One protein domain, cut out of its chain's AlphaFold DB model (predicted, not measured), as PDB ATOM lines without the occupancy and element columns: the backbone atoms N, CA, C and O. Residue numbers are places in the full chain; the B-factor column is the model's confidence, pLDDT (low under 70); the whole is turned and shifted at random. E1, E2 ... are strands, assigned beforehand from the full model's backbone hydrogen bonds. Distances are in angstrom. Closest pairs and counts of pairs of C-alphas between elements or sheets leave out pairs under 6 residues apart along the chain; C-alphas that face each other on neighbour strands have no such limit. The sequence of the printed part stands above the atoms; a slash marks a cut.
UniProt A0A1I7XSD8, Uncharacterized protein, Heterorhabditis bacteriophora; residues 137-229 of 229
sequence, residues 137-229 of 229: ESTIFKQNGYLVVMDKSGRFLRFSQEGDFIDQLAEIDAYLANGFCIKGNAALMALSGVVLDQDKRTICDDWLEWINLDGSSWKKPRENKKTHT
ATOM      1  N   GLU A 137     214.122 226.962 299.927       50.81
ATOM      2  CA  GLU A 137     215.229 227.800 299.388       50.81
ATOM      3  C   GLU A 137     216.138 228.675 300.298       50.81
ATOM      4  O   GLU A 137     215.685 229.447 301.143       50.81
ATOM      5  N   SER A 138     217.450 228.682 300.005       47.88
ATOM      6  CA  SER A 138     218.423 229.719 300.420       47.88
ATOM      7  C   SER A 138     219.361 230.079 299.261       47.88
ATOM      8  O   SER A 138     219.802 229.198 298.524       47.88
ATOM      9  N   THR A 139     219.682 231.367 299.106       54.34
ATOM     10  CA  THR A 139     220.444 231.902 297.962       54.34
ATOM     11  C   THR A 139     221.837 232.364 298.393       54.34
ATOM     12  O   THR A 139     221.988 233.065 299.395       54.34
ATOM     13  N   ILE A 140     222.859 231.991 297.617       54.38
ATOM     14  CA  ILE A 140     224.270 232.296 297.892       54.38
ATOM     15  C   ILE A 140     224.825 233.158 296.757       54.38
ATOM     16  O   ILE A 140     224.688 232.804 295.585       54.38
ATOM     17  N   PHE A 141     225.485 234.265 297.102       51.62
ATOM     18  CA  PHE A 141     226.138 235.166 296.154       51.62
ATOM     19  C   PHE A 141     227.615 235.373 296.522       51.62
ATOM     20  O   PHE A 141     227.967 235.449 297.699       51.62
ATOM     21  N   LYS A 142     228.498 235.486 295.521       50.69
ATOM     22  CA  LYS A 142     229.942 235.715 295.710       50.69
ATOM     23  C   LYS A 142     230.346 237.082 295.163       50.69
ATOM     24  O   LYS A 142     230.051 237.393 294.012       50.69
ATOM     25  N   GLN A 143     231.084 237.860 295.956       51.28
ATOM     26  CA  GLN A 143     231.648 239.144 295.529       51.28
ATOM     27  C   GLN A 143     233.011 239.382 296.193       51.28
ATOM     28  O   GLN A 143     233.150 239.172 297.390       51.28
ATOM     29  N   ASN A 144     234.011 239.823 295.423       55.00
ATOM     30  CA  ASN A 144     235.269 240.426 295.901       55.00
ATOM     31  C   ASN A 144     235.851 239.872 297.220       55.00
ATOM     32  O   ASN A 144     236.034 240.621 298.174       55.00
ATOM     33  N   GLY A 145     236.187 238.583 297.286       59.38
ATOM     34  CA  GLY A 145     236.880 238.058 298.472       59.38
ATOM     35  C   GLY A 145     235.980 237.551 299.605       59.38
ATOM     36  O   GLY A 145     236.513 237.078 300.599       59.38
ATOM     37  N   TYR A 146     234.652 237.617 299.476       60.09
ATOM     38  CA  TYR A 146     233.710 237.161 300.505       60.09
ATOM     39  C   TYR A 146     232.441 236.535 299.897       60.09
ATOM     40  O   TYR A 146     232.124 236.699 298.713       60.09
ATOM     41  N   LEU A 147     231.725 235.775 300.721       60.56
ATOM     42  CA  LEU A 147     230.420 235.196 300.418       60.56
ATOM     43  C   LEU A 147     229.341 236.031 301.098       60.56
ATOM     44  O   LEU A 147     229.512 236.444 302.242       60.56
ATOM     45  N   VAL A 148     228.222 236.256 300.416       69.06
ATOM     46  CA  VAL A 148     227.021 236.830 301.021       69.06
ATOM     47  C   VAL A 148     225.899 235.814 300.912       69.06
ATOM     48  O   VAL A 148     225.566 235.345 299.822       69.06
ATOM     49  N   VAL A 149     225.331 235.464 302.058       65.88
ATOM     50  CA  VAL A 149     224.213 234.534 302.184       65.88
ATOM     51  C   VAL A 149     222.998 235.321 302.639       65.88
ATOM     52  O   VAL A 149     223.072 236.044 303.631       65.88
ATOM     53  N   MET A 150     221.883 235.159 301.933       75.44
ATOM     54  CA  MET A 150     220.585 235.620 302.409       75.44
ATOM     55  C   MET A 150     219.778 234.403 302.852       75.44
ATOM     56  O   MET A 150     219.433 233.549 302.031       75.44
ATOM     57  N   ASP A 151     219.515 234.312 304.152       64.88
ATOM     58  CA  ASP A 151     218.670 233.259 304.716       64.88
ATOM     59  C   ASP A 151     217.186 233.692 304.749       64.88
ATOM     60  O   ASP A 151     216.845 234.868 304.587       64.88
ATOM     61  N   LYS A 152     216.265 232.749 304.991       59.84
ATOM     62  CA  LYS A 152     214.820 233.050 305.074       59.84
ATOM     63  C   LYS A 152     214.425 233.936 306.268       59.84
ATOM     64  O   LYS A 152     213.277 234.371 306.322       59.84
ATOM     65  N   SER A 153     215.332 234.258 307.197       66.06
ATOM     66  CA  SER A 153     215.073 235.255 308.253       66.06
ATOM     67  C   SER A 153     215.217 236.702 307.766       66.06
ATOM     68  O   SER A 153     214.906 237.621 308.527       66.06
ATOM     69  N   GLY A 154     215.642 236.887 306.508       67.88
ATOM     70  CA  GLY A 154     215.814 238.185 305.862       67.88
ATOM     71  C   GLY A 154     217.196 238.798 306.087       67.88
ATOM     72  O   GLY A 154     217.428 239.931 305.682       67.88
ATOM     73  N   ARG A 155     218.124 238.087 306.736       80.69
ATOM     74  CA  ARG A 155     219.465 238.604 307.035       80.69
ATOM     75  C   ARG A 155     220.412 238.364 305.872       80.69
ATOM     76  O   ARG A 155     220.497 237.249 305.362       80.69
ATOM     77  N   PHE A 156     221.177 239.394 305.532       80.44
ATOM     78  CA  PHE A 156     222.323 239.319 304.634       80.44
ATOM     79  C   PHE A 156     223.567 239.114 305.483       80.44
ATOM     80  O   PHE A 156     223.987 240.013 306.206       80.44
ATOM     81  N   LEU A 157     224.144 237.924 305.425       68.75
ATOM     82  CA  LEU A 157     225.286 237.524 306.233       68.75
ATOM     83  C   LEU A 157     226.518 237.438 305.343       68.75
ATOM     84  O   LEU A 157     226.481 236.796 304.293       68.75
ATOM     85  N   ARG A 158     227.606 238.076 305.763       78.75
ATOM     86  CA  ARG A 158     228.889 238.020 305.079       78.75
ATOM     87  C   ARG A 158     229.782 236.985 305.734       78.75
ATOM     88  O   ARG A 158     229.941 236.965 306.952       78.75
ATOM     89  N   PHE A 159     230.412 236.175 304.902       54.25
ATOM     90  CA  PHE A 159     231.406 235.198 305.308       54.25
ATOM     91  C   PHE A 159     232.697 235.418 304.531       54.25
ATOM     92  O   PHE A 159     232.669 235.887 303.390       54.25
ATOM     93  N   SER A 160     233.831 235.070 305.129       64.75
ATOM     94  CA  SER A 160     235.106 235.005 304.418       64.75
ATOM     95  C   SER A 160     235.063 233.914 303.341       64.75
ATOM     96  O   SER A 160     234.129 233.107 303.273       64.75
ATOM     97  N   GLN A 161     236.074 233.868 302.473       48.97
ATOM     98  CA  GLN A 161     236.219 232.759 301.521       48.97
ATOM     99  C   GLN A 161     236.498 231.424 302.216       48.97
ATOM    100  O   GLN A 161     236.194 230.368 301.663       48.97
ATOM    101  N   GLU A 162     237.026 231.492 303.433       44.75
ATOM    102  CA  GLU A 162     237.291 230.381 304.338       44.75
ATOM    103  C   GLU A 162     236.027 229.936 305.099       44.75
ATOM    104  O   GLU A 162     236.028 228.872 305.715       44.75
ATOM    105  N   GLY A 163     234.928 230.700 305.004       41.19
ATOM    106  CA  GLY A 163     233.630 230.373 305.597       41.19
ATOM    107  C   GLY A 163     233.420 230.905 307.016       41.19
ATOM    108  O   GLY A 163     232.391 230.610 307.623       41.19
ATOM    109  N   ASP A 164     234.347 231.709 307.535       57.41
ATOM    110  CA  ASP A 164     234.178 232.383 308.820       57.41
ATOM    111  C   ASP A 164     233.104 233.457 308.700       57.41
ATOM    112  O   ASP A 164     233.115 234.259 307.763       57.41
ATOM    113  N   PHE A 165     232.179 233.503 309.656       64.06
ATOM    114  CA  PHE A 165     231.238 234.612 309.744       64.06
ATOM    115  C   PHE A 165     232.005 235.917 309.990       64.06
ATOM    116  O   PHE A 165     232.760 236.019 310.956       64.06
ATOM    117  N   ILE A 166     231.792 236.908 309.122       75.94
ATOM    118  CA  ILE A 166     232.394 238.237 309.247       75.94
ATOM    119  C   ILE A 166     231.417 239.160 309.973       75.94
ATOM    120  O   ILE A 166     231.715 239.638 311.064       75.94
ATOM    121  N   ASP A 167     230.251 239.416 309.374       77.94
ATOM    122  CA  ASP A 167     229.227 240.318 309.906       77.94
ATOM    123  C   ASP A 167     227.875 240.184 309.180       77.94
ATOM    124  O   ASP A 167     227.725 239.460 308.195       77.94
ATOM    125  N   GLN A 168     226.860 240.878 309.700       82.62
ATOM    126  CA  GLN A 168     225.567 241.058 309.041       82.62
ATOM    127  C   GLN A 168     225.573 242.380 308.270       82.62
ATOM    128  O   GLN A 168     225.791 243.440 308.849       82.62
ATOM    129  N   LEU A 169     225.296 242.308 306.972       84.50
ATOM    130  CA  LEU A 169     225.325 243.440 306.050       84.50
ATOM    131  C   LEU A 169     224.002 244.199 305.978       84.50
ATOM    132  O   LEU A 169     224.004 245.392 305.708       84.50
ATOM    133  N   ALA A 170     222.878 243.513 306.163       90.44
ATOM    134  CA  ALA A 170     221.542 244.097 306.110       90.44
ATOM    135  C   ALA A 170     220.503 243.110 306.650       90.44
ATOM    136  O   ALA A 170     220.790 241.922 306.837       90.44
ATOM    137  N   GLU A 171     219.282 243.587 306.871       88.75
ATOM    138  CA  GLU A 171     218.162 242.750 307.289       88.75
ATOM    139  C   GLU A 171     216.827 243.236 306.721       88.75
ATOM    140  O   GLU A 171     216.493 244.413 306.784       88.75
ATOM    141  N   ILE A 172     216.020 242.314 306.216       89.25
ATOM    142  CA  ILE A 172     214.638 242.573 305.811       89.25
ATOM    143  C   ILE A 172     213.665 241.706 306.612       89.25
ATOM    144  O   ILE A 172     214.062 240.918 307.477       89.25
ATOM    145  N   ASP A 173     212.373 241.851 306.334       85.38
ATOM    146  CA  ASP A 173     211.367 240.954 306.888       85.38
ATOM    147  C   ASP A 173     211.592 239.508 306.417       85.38
ATOM    148  O   ASP A 173     211.948 239.230 305.268       85.38
ATOM    149  N   ALA A 174     211.380 238.565 307.334       76.12
ATOM    150  CA  ALA A 174     211.550 237.146 307.056       76.12
ATOM    151  C   ALA A 174     210.616 236.690 305.925       76.12
ATOM    152  O   ALA A 174     209.472 237.134 305.835       76.12
ATOM    153  N   TYR A 175     211.098 235.759 305.101       74.44
ATOM    154  CA  TYR A 175     210.398 235.175 303.951       74.44
ATOM    155  C   TYR A 175     210.026 236.144 302.817       74.44
ATOM    156  O   TYR A 175     209.437 235.691 301.840       74.44
ATOM    157  N   LEU A 176     210.391 237.428 302.907       81.31
ATOM    158  CA  LEU A 176     210.031 238.433 301.905       81.31
ATOM    159  C   LEU A 176     210.858 238.310 300.617       81.31
ATOM    160  O   LEU A 176     210.318 238.442 299.521       81.31
ATOM    161  N   ALA A 177     212.161 238.033 300.737       79.94
ATOM    162  CA  ALA A 177     213.047 237.863 299.589       79.94
ATOM    163  C   ALA A 177     213.252 236.401 299.190       79.94
ATOM    164  O   ALA A 177     213.405 235.500 300.022       79.94
ATOM    165  N   ASN A 178     213.330 236.199 297.877       74.12
ATOM    166  CA  ASN A 178     213.534 234.902 297.241       74.12
ATOM    167  C   ASN A 178     214.908 234.761 296.582       74.12
ATOM    168  O   ASN A 178     215.376 233.642 296.402       74.12
ATOM    169  N   GLY A 179     215.569 235.873 296.261       69.62
ATOM    170  CA  GLY A 179     216.934 235.891 295.740       69.62
ATOM    171  C   GLY A 179     217.467 237.316 295.641       69.62
ATOM    172  O   GLY A 179     216.713 238.271 295.822       69.62
ATOM    173  N   PHE A 180     218.761 237.476 295.365       81.00
ATOM    174  CA  PHE A 180     219.373 238.794 295.207       81.00
ATOM    175  C   PHE A 180     220.643 238.755 294.343       81.00
ATOM    176  O   PHE A 180     221.255 237.702 294.160       81.00
ATOM    177  N   CYS A 181     221.070 239.917 293.848       73.69
ATOM    178  CA  CYS A 181     222.411 240.146 293.305       73.69
ATOM    179  C   CYS A 181     223.015 241.420 293.906       73.69
ATOM    180  O   CYS A 181     222.278 242.299 294.344       73.69
ATOM    181  N   ILE A 182     224.347 241.542 293.942       77.62
ATOM    182  CA  ILE A 182     225.015 242.720 294.519       77.62
ATOM    183  C   ILE A 182     225.632 243.594 293.425       77.62
ATOM    184  O   ILE A 182     226.347 243.104 292.549       77.62
ATOM    185  N   LYS A 183     225.412 244.912 293.516       79.38
ATOM    186  CA  LYS A 183     226.088 245.936 292.711       79.38
ATOM    187  C   LYS A 183     226.620 247.037 293.629       79.38
ATOM    188  O   LYS A 183     225.855 247.767 294.250       79.38
ATOM    189  N   GLY A 184     227.943 247.183 293.693       82.12
ATOM    190  CA  GLY A 184     228.576 248.119 294.629       82.12
ATOM    191  C   GLY A 184     228.283 247.729 296.082       82.12
ATOM    192  O   GLY A 184     228.594 246.607 296.471       82.12
ATOM    193  N   ASN A 185     227.678 248.649 296.839       85.81
ATOM    194  CA  ASN A 185     227.271 248.508 298.246       85.81
ATOM    195  C   ASN A 185     225.769 248.155 298.407       85.81
ATOM    196  O   ASN A 185     225.161 248.419 299.434       85.81
ATOM    197  N   ALA A 186     225.103 247.631 297.381       87.94
ATOM    198  CA  ALA A 186     223.671 247.359 297.479       87.94
ATOM    199  C   ALA A 186     223.308 246.011 296.871       87.94
ATOM    200  O   ALA A 186     223.871 245.609 295.849       87.94
ATOM    201  N   ALA A 187     222.347 245.336 297.494       84.06
ATOM    202  CA  ALA A 187     221.720 244.140 296.965       84.06
ATOM    203  C   ALA A 187     220.399 244.510 296.282       84.06
ATOM    204  O   ALA A 187     219.547 245.146 296.897       84.06
ATOM    205  N   LEU A 188     220.227 244.108 295.022       88.81
ATOM    206  CA  LEU A 188     218.926 244.087 294.357       88.81
ATOM    207  C   LEU A 188     218.275 242.750 294.667       88.81
ATOM    208  O   LEU A 188     218.823 241.707 294.313       88.81
ATOM    209  N   MET A 189     217.125 242.786 295.319       89.50
ATOM    210  CA  MET A 189     216.393 241.615 295.775       89.50
ATOM    211  C   MET A 189     215.197 241.357 294.871       89.50
ATOM    212  O   MET A 189     214.543 242.300 294.437       89.50
ATOM    213  N   ALA A 190     214.897 240.085 294.631       84.62
ATOM    214  CA  ALA A 190     213.607 239.642 294.123       84.62
ATOM    215  C   ALA A 190     212.711 239.281 295.307       84.62
ATOM    216  O   ALA A 190     213.054 238.394 296.097       84.62
ATOM    217  N   LEU A 191     211.597 239.993 295.434       83.50
ATOM    218  CA  LEU A 191     210.674 239.921 296.558       83.50
ATOM    219  C   LEU A 191     209.323 239.388 296.091       83.50
ATOM    220  O   LEU A 191     208.891 239.689 294.981       83.50
ATOM    221  N   SER A 192     208.665 238.632 296.965       82.44
ATOM    222  CA  SER A 192     207.282 238.193 296.787       82.44
ATOM    223  C   SER A 192     206.558 238.353 298.109       82.44
ATOM    224  O   SER A 192     207.044 237.901 299.150       82.44
ATOM    225  N   GLY A 193     205.388 238.978 298.095       82.69
ATOM    226  CA  GLY A 193     204.695 239.273 299.337       82.69
ATOM    227  C   GLY A 193     203.254 239.694 299.150       82.69
ATOM    228  O   GLY A 193     202.766 239.916 298.046       82.69
ATOM    229  N   VAL A 194     202.566 239.800 300.281       84.56
ATOM    230  CA  VAL A 194     201.218 240.345 300.335       84.56
ATOM    231  C   VAL A 194     201.319 241.847 300.592       84.56
ATOM    232  O   VAL A 194     201.760 242.261 301.665       84.56
ATOM    233  N   VAL A 195     200.912 242.654 299.614       82.12
ATOM    234  CA  VAL A 195     200.981 244.123 299.647       82.12
ATOM    235  C   VAL A 195     199.591 244.739 299.483       82.12
ATOM    236  O   VAL A 195     198.598 244.033 299.295       82.12
ATOM    237  N   LEU A 196     199.501 246.064 299.606       84.19
ATOM    238  CA  LEU A 196     198.279 246.812 299.326       84.19
ATOM    239  C   LEU A 196     198.386 247.483 297.956       84.19
ATOM    240  O   LEU A 196     199.355 248.198 297.705       84.19
ATOM    241  N   ASP A 197     197.378 247.285 297.108       84.56
ATOM    242  CA  ASP A 197     197.247 248.025 295.852       84.56
ATOM    243  C   ASP A 197     196.838 249.498 296.092       84.56
ATOM    244  O   ASP A 197     196.640 249.946 297.228       84.56
ATOM    245  N   GLN A 198     196.699 250.277 295.014       88.75
ATOM    246  CA  GLN A 198     196.334 251.702 295.085       88.75
ATOM    247  C   GLN A 198     194.971 251.950 295.766       88.75
ATOM    248  O   GLN A 198     194.765 253.013 296.356       88.75
ATOM    249  N   ASP A 199     194.081 250.952 295.755       92.94
ATOM    250  CA  ASP A 199     192.752 250.979 296.373       92.94
ATOM    251  C   ASP A 199     192.752 250.427 297.814       92.94
ATOM    252  O   ASP A 199     191.689 250.274 298.427       92.94
ATOM    253  N   LYS A 200     193.933 250.140 298.384       87.62
ATOM    254  CA  LYS A 200     194.135 249.517 299.704       87.62
ATOM    255  C   LYS A 200     193.573 248.100 299.823       87.62
ATOM    256  O   LYS A 200     193.172 247.684 300.915       87.62
ATOM    257  N   ARG A 201     193.548 247.342 298.730       89.75
ATOM    258  CA  ARG A 201     193.191 245.921 298.751       89.75
ATOM    259  C   ARG A 201     194.443 245.072 298.867       89.75
ATOM    260  O   ARG A 201     195.475 245.373 298.281       89.75
ATOM    261  N   THR A 202     194.320 243.992 299.620       88.19
ATOM    262  CA  THR A 202     195.372 242.999 299.795       88.19
ATOM    263  C   THR A 202     195.573 242.207 298.503       88.19
ATOM    264  O   THR A 202     194.658 241.503 298.076       88.19
ATOM    265  N   ILE A 203     196.764 242.295 297.911       85.50
ATOM    266  CA  ILE A 203     197.165 241.542 296.715       85.50
ATOM    267  C   ILE A 203     198.462 240.771 296.977       85.50
ATOM    268  O   ILE A 203     199.258 241.169 297.825       85.50
ATOM    269  N   CYS A 204     198.678 239.670 296.256       83.12
ATOM    270  CA  CYS A 204     200.004 239.059 296.144       83.12
ATOM    271  C   CYS A 204     200.746 239.757 295.008       83.12
ATOM    272  O   CYS A 204     200.193 239.857 293.913       83.12
ATOM    273  N   ASP A 205     201.961 240.219 295.270       84.00
ATOM    274  CA  ASP A 205     202.771 240.927 294.286       84.00
ATOM    275  C   ASP A 205     204.235 240.477 294.349       84.00
ATOM    276  O   ASP A 205     204.710 239.991 295.384       84.00
ATOM    277  N   ASP A 206     204.925 240.660 293.227       85.56
ATOM    278  CA  ASP A 206     206.315 240.288 292.998       85.56
ATOM    279  C   ASP A 206     207.071 241.508 292.465       85.56
ATOM    280  O   ASP A 206     206.730 242.062 291.417       85.56
ATOM    281  N   TRP A 207     208.123 241.939 293.159       90.75
ATOM    282  CA  TRP A 207     208.860 243.140 292.764       90.75
ATOM    283  C   TRP A 207     210.362 243.020 293.003       90.75
ATOM    284  O   TRP A 207     210.852 242.116 293.681       90.75
ATOM    285  N   LEU A 208     211.109 243.945 292.394       85.81
ATOM    286  CA  LEU A 208     212.539 244.097 292.620       85.81
ATOM    287  C   LEU A 208     212.794 245.332 293.474       85.81
ATOM    288  O   LEU A 208     212.288 246.410 293.161       85.81
ATOM    289  N   GLU A 209     213.621 245.202 294.507       92.88
ATOM    290  CA  GLU A 209     213.939 246.328 295.384       92.88
ATOM    291  C   GLU A 209     215.378 246.282 295.892       92.88
ATOM    292  O   GLU A 209     215.957 245.215 296.092       92.88
ATOM    293  N   TRP A 210     215.974 247.462 296.070       92.00
ATOM    294  CA  TRP A 210     217.347 247.604 296.539       92.00
ATOM    295  C   TRP A 210     217.406 247.748 298.060       92.00
ATOM    296  O   TRP A 210     216.631 248.498 298.645       92.00
ATOM    297  N   ILE A 211     218.401 247.117 298.680       93.25
ATOM    298  CA  ILE A 211     218.823 247.397 300.056       93.25
ATOM    299  C   ILE A 211     220.324 247.680 300.100       93.25
ATOM    300  O   ILE A 211     221.110 247.012 299.424       93.25
ATOM    301  N   ASN A 212     220.730 248.676 300.890       92.56
ATOM    302  CA  ASN A 212     222.144 248.952 301.131       92.56
ATOM    303  C   ASN A 212     222.736 247.909 302.088       92.56
ATOM    304  O   ASN A 212     222.087 247.486 303.039       92.56
ATOM    305  N   LEU A 213     223.983 247.512 301.843       86.44
ATOM    306  CA  LEU A 213     224.726 246.513 302.618       86.44
ATOM    307  C   LEU A 213     225.622 247.178 303.680       86.44
ATOM    308  O   LEU A 213     226.797 246.849 303.824       86.44
ATOM    309  N   ASP A 214     225.050 248.143 304.400       88.94
ATOM    310  CA  ASP A 214     225.703 249.016 305.385       88.94
ATOM    311  C   ASP A 214     225.138 248.864 306.813       88.94
ATOM    312  O   ASP A 214     225.363 249.711 307.677       88.94
ATOM    313  N   GLY A 215     224.398 247.783 307.062       89.12
ATOM    314  CA  GLY A 215     223.654 247.529 308.298       89.12
ATOM    315  C   GLY A 215     222.178 247.938 308.229       89.12
ATOM    316  O   GLY A 215     221.474 247.821 309.233       89.12
ATOM    317  N   SER A 216     221.692 248.397 307.068       91.88
ATOM    318  CA  SER A 216     220.285 248.756 306.838       91.88
ATOM    319  C   SER A 216     219.308 247.653 307.268       91.88
ATOM    320  O   SER A 216     219.533 246.469 307.010       91.88
ATOM    321  N   SER A 217     218.187 248.049 307.883       90.69
ATOM    322  CA  SER A 217     217.129 247.131 308.312       90.69
ATOM    323  C   SER A 217     215.740 247.615 307.902       90.69
ATOM    324  O   SER A 217     215.395 248.774 308.131       90.69
ATOM    325  N   TRP A 218     214.925 246.728 307.326       87.69
ATOM    326  CA  TRP A 218     213.491 246.969 307.096       87.69
ATOM    327  C   TRP A 218     212.614 246.449 308.228       87.69
ATOM    328  O   TRP A 218     211.404 246.688 308.238       87.69
ATOM    329  N   LYS A 219     213.208 245.779 309.224       76.62
ATOM    330  CA  LYS A 219     212.459 245.438 310.425       76.62
ATOM    331  C   LYS A 219     212.045 246.734 311.100       76.62
ATOM    332  O   LYS A 219     212.878 247.552 311.485       76.62
ATOM    333  N   LYS A 220     210.734 246.918 311.268       62.09
ATOM    334  CA  LYS A 220     210.206 248.035 312.057       62.09
ATOM    335  C   LYS A 220     210.908 248.039 313.421       62.09
ATOM    336  O   LYS A 220     210.957 246.974 314.047       62.09
ATOM    337  N   PRO A 221     211.399 249.190 313.919       53.59
ATOM    338  CA  PRO A 221     211.895 249.273 315.281       53.59
ATOM    339  C   PRO A 221     210.804 248.760 316.223       53.59
ATOM    340  O   PRO A 221     209.732 249.357 316.342       53.59
ATOM    341  N   ARG A 222     211.042 247.626 316.888       50.56
ATOM    342  CA  ARG A 222     210.250 247.227 318.057       50.56
ATOM    343  C   ARG A 222     210.706 248.080 319.240       50.56
ATOM    344  O   ARG A 222     211.241 247.557 320.209       50.56
ATOM    345  N   GLU A 223     210.505 249.391 319.164       41.62
ATOM    346  CA  GLU A 223     210.691 250.271 320.313       41.62
ATOM    347  C   GLU A 223     209.363 250.439 321.066       41.62
ATOM    348  O   GLU A 223     208.374 250.966 320.563       41.62
ATOM    349  N   ASN A 224     209.388 249.962 322.313       45.03
ATOM    350  CA  ASN A 224     208.641 250.476 323.464       45.03
ATOM    351  C   ASN A 224     207.113 250.283 323.525       45.03
ATOM    352  O   ASN A 224     206.355 251.237 323.672       45.03
ATOM    353  N   LYS A 225     206.660 249.023 323.609       39.62
ATOM    354  CA  LYS A 225     205.435 248.658 324.364       39.62
ATOM    355  C   LYS A 225     205.647 247.464 325.309       39.62
ATOM    356  O   LYS A 225     204.844 246.541 325.371       39.62
ATOM    357  N   LYS A 226     206.752 247.486 326.062       45.06
ATOM    358  CA  LYS A 226     206.898 246.747 327.333       45.06
ATOM    359  C   LYS A 226     207.149 247.716 328.495       45.06
ATOM    360  O   LYS A 226     207.995 247.484 329.345       45.06
ATOM    361  N   THR A 227     206.396 248.806 328.524       45.28
ATOM    362  CA  THR A 227     206.163 249.619 329.722       45.28
ATOM    363  C   THR A 227     204.716 250.089 329.642       45.28
ATOM    364  O   THR A 227     204.364 250.802 328.706       45.28
ATOM    365  N   HIS A 228     203.909 249.632 330.601       41.66
ATOM    366  CA  HIS A 228     202.448 249.773 330.728       41.66
ATOM    367  C   HIS A 228     201.605 248.757 329.951       41.66
ATOM    368  O   HIS A 228     201.014 249.074 328.922       41.66
ATOM    369  N   THR A 229     201.531 247.545 330.499       37.25
ATOM    370  CA  THR A 229     200.323 247.021 331.174       37.25
ATOM    371  C   THR A 229     200.715 245.832 332.030       37.25
ATOM    372  O   THR A 229     201.505 245.009 331.518       37.25
TER     373      THR A 229
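What this domain is: This is residues 137 to 229 of the 229 residues of an uncharacterized protein of Heterorhabditis bacteriophora (UniProt A0A1I7XSD8). What shape do these atoms make? Two twisted sheets, E1 E2 E3 E4 and E5 E6 E7, make a sandwich that is only partly face to face; the far part of the long hairpin E6 and E7 runs on past the four-stranded sheet, and residues 221 to 229 stick out as a tail. What is it built of? The printed part has 93 residues, with no named helix and seven named strands, E1 to E7 in chain order: all strand. The sheets have the orders E1 - E2 - E3 - E4 and E5 - E6 - E7, both antiparallel. How large is it? It is loose, with a radius of gyration of the C-alphas of 15.5 A and spans of 46 by 36 by 24 A.

How they stand to each other: How does the first sheet form? E1, residues 139 to 143, E2, 146 to 150, E3, 155 to 160, and E4, 165 to 171, form a meander, each strand the antiparallel neighbour of the one before, and the sheet is strongly twisted. The hairpin E1 and E2 has N 141 and O 148 at 2.9 A. The hairpin E2 and E3 has N 149 and O 157 at 2.8 A, and the hairpin E3 and E4 has N 156 and O 170 at 2.9 A, each within hydrogen-bond range. How does the second form? E5, residues 177 to 183, E6, 186 to 196, and E7, 202 to 212, form another meander, only just strongly twisted, with C-alphas up to 4.3 A off its best plane. The hairpin E5 and E6 has N 181 and O 188 at 2.9 A, and the hairpin E6 and E7 has N 187 and O 211 at 2.8 A, each within hydrogen-bond range. E6 bends by 78 degrees at residue 193 and E7 by 70 degrees at residue 205. How do the sheets face? The parts that face each other are 9.5 A centre to centre, with best planes 18 degrees apart. The closest C-alphas of E1 and E5 are those of Thr 139 and Gly 179, 5.8 A apart; those of E4 and E7 are Ala 170 and Asn 212, 7.0 A apart. E4 and E5 are apart.

Where its parts are: Where do the strands begin and end? C-alpha 139 of E1 is at (220.444, 231.902, 297.962), and C-alpha 212 of E7 is at (222.144, 248.952, 301.131). Which are longest? From first to last C-alpha, E6 measures 25.5 A and E7 27.5 A.

The domain as a whole: How far does it reach? The two C-alphas farthest apart, those of Asn 144 and Thr 229, are 50.1 A apart. Is the printed part whole? It has no cut, and the six links between strands are tight. Where is confidence low? The mean pLDDT of the printed part is 72.9, and 36 residues are under 70, among them 137 to 149 and 220 to 229.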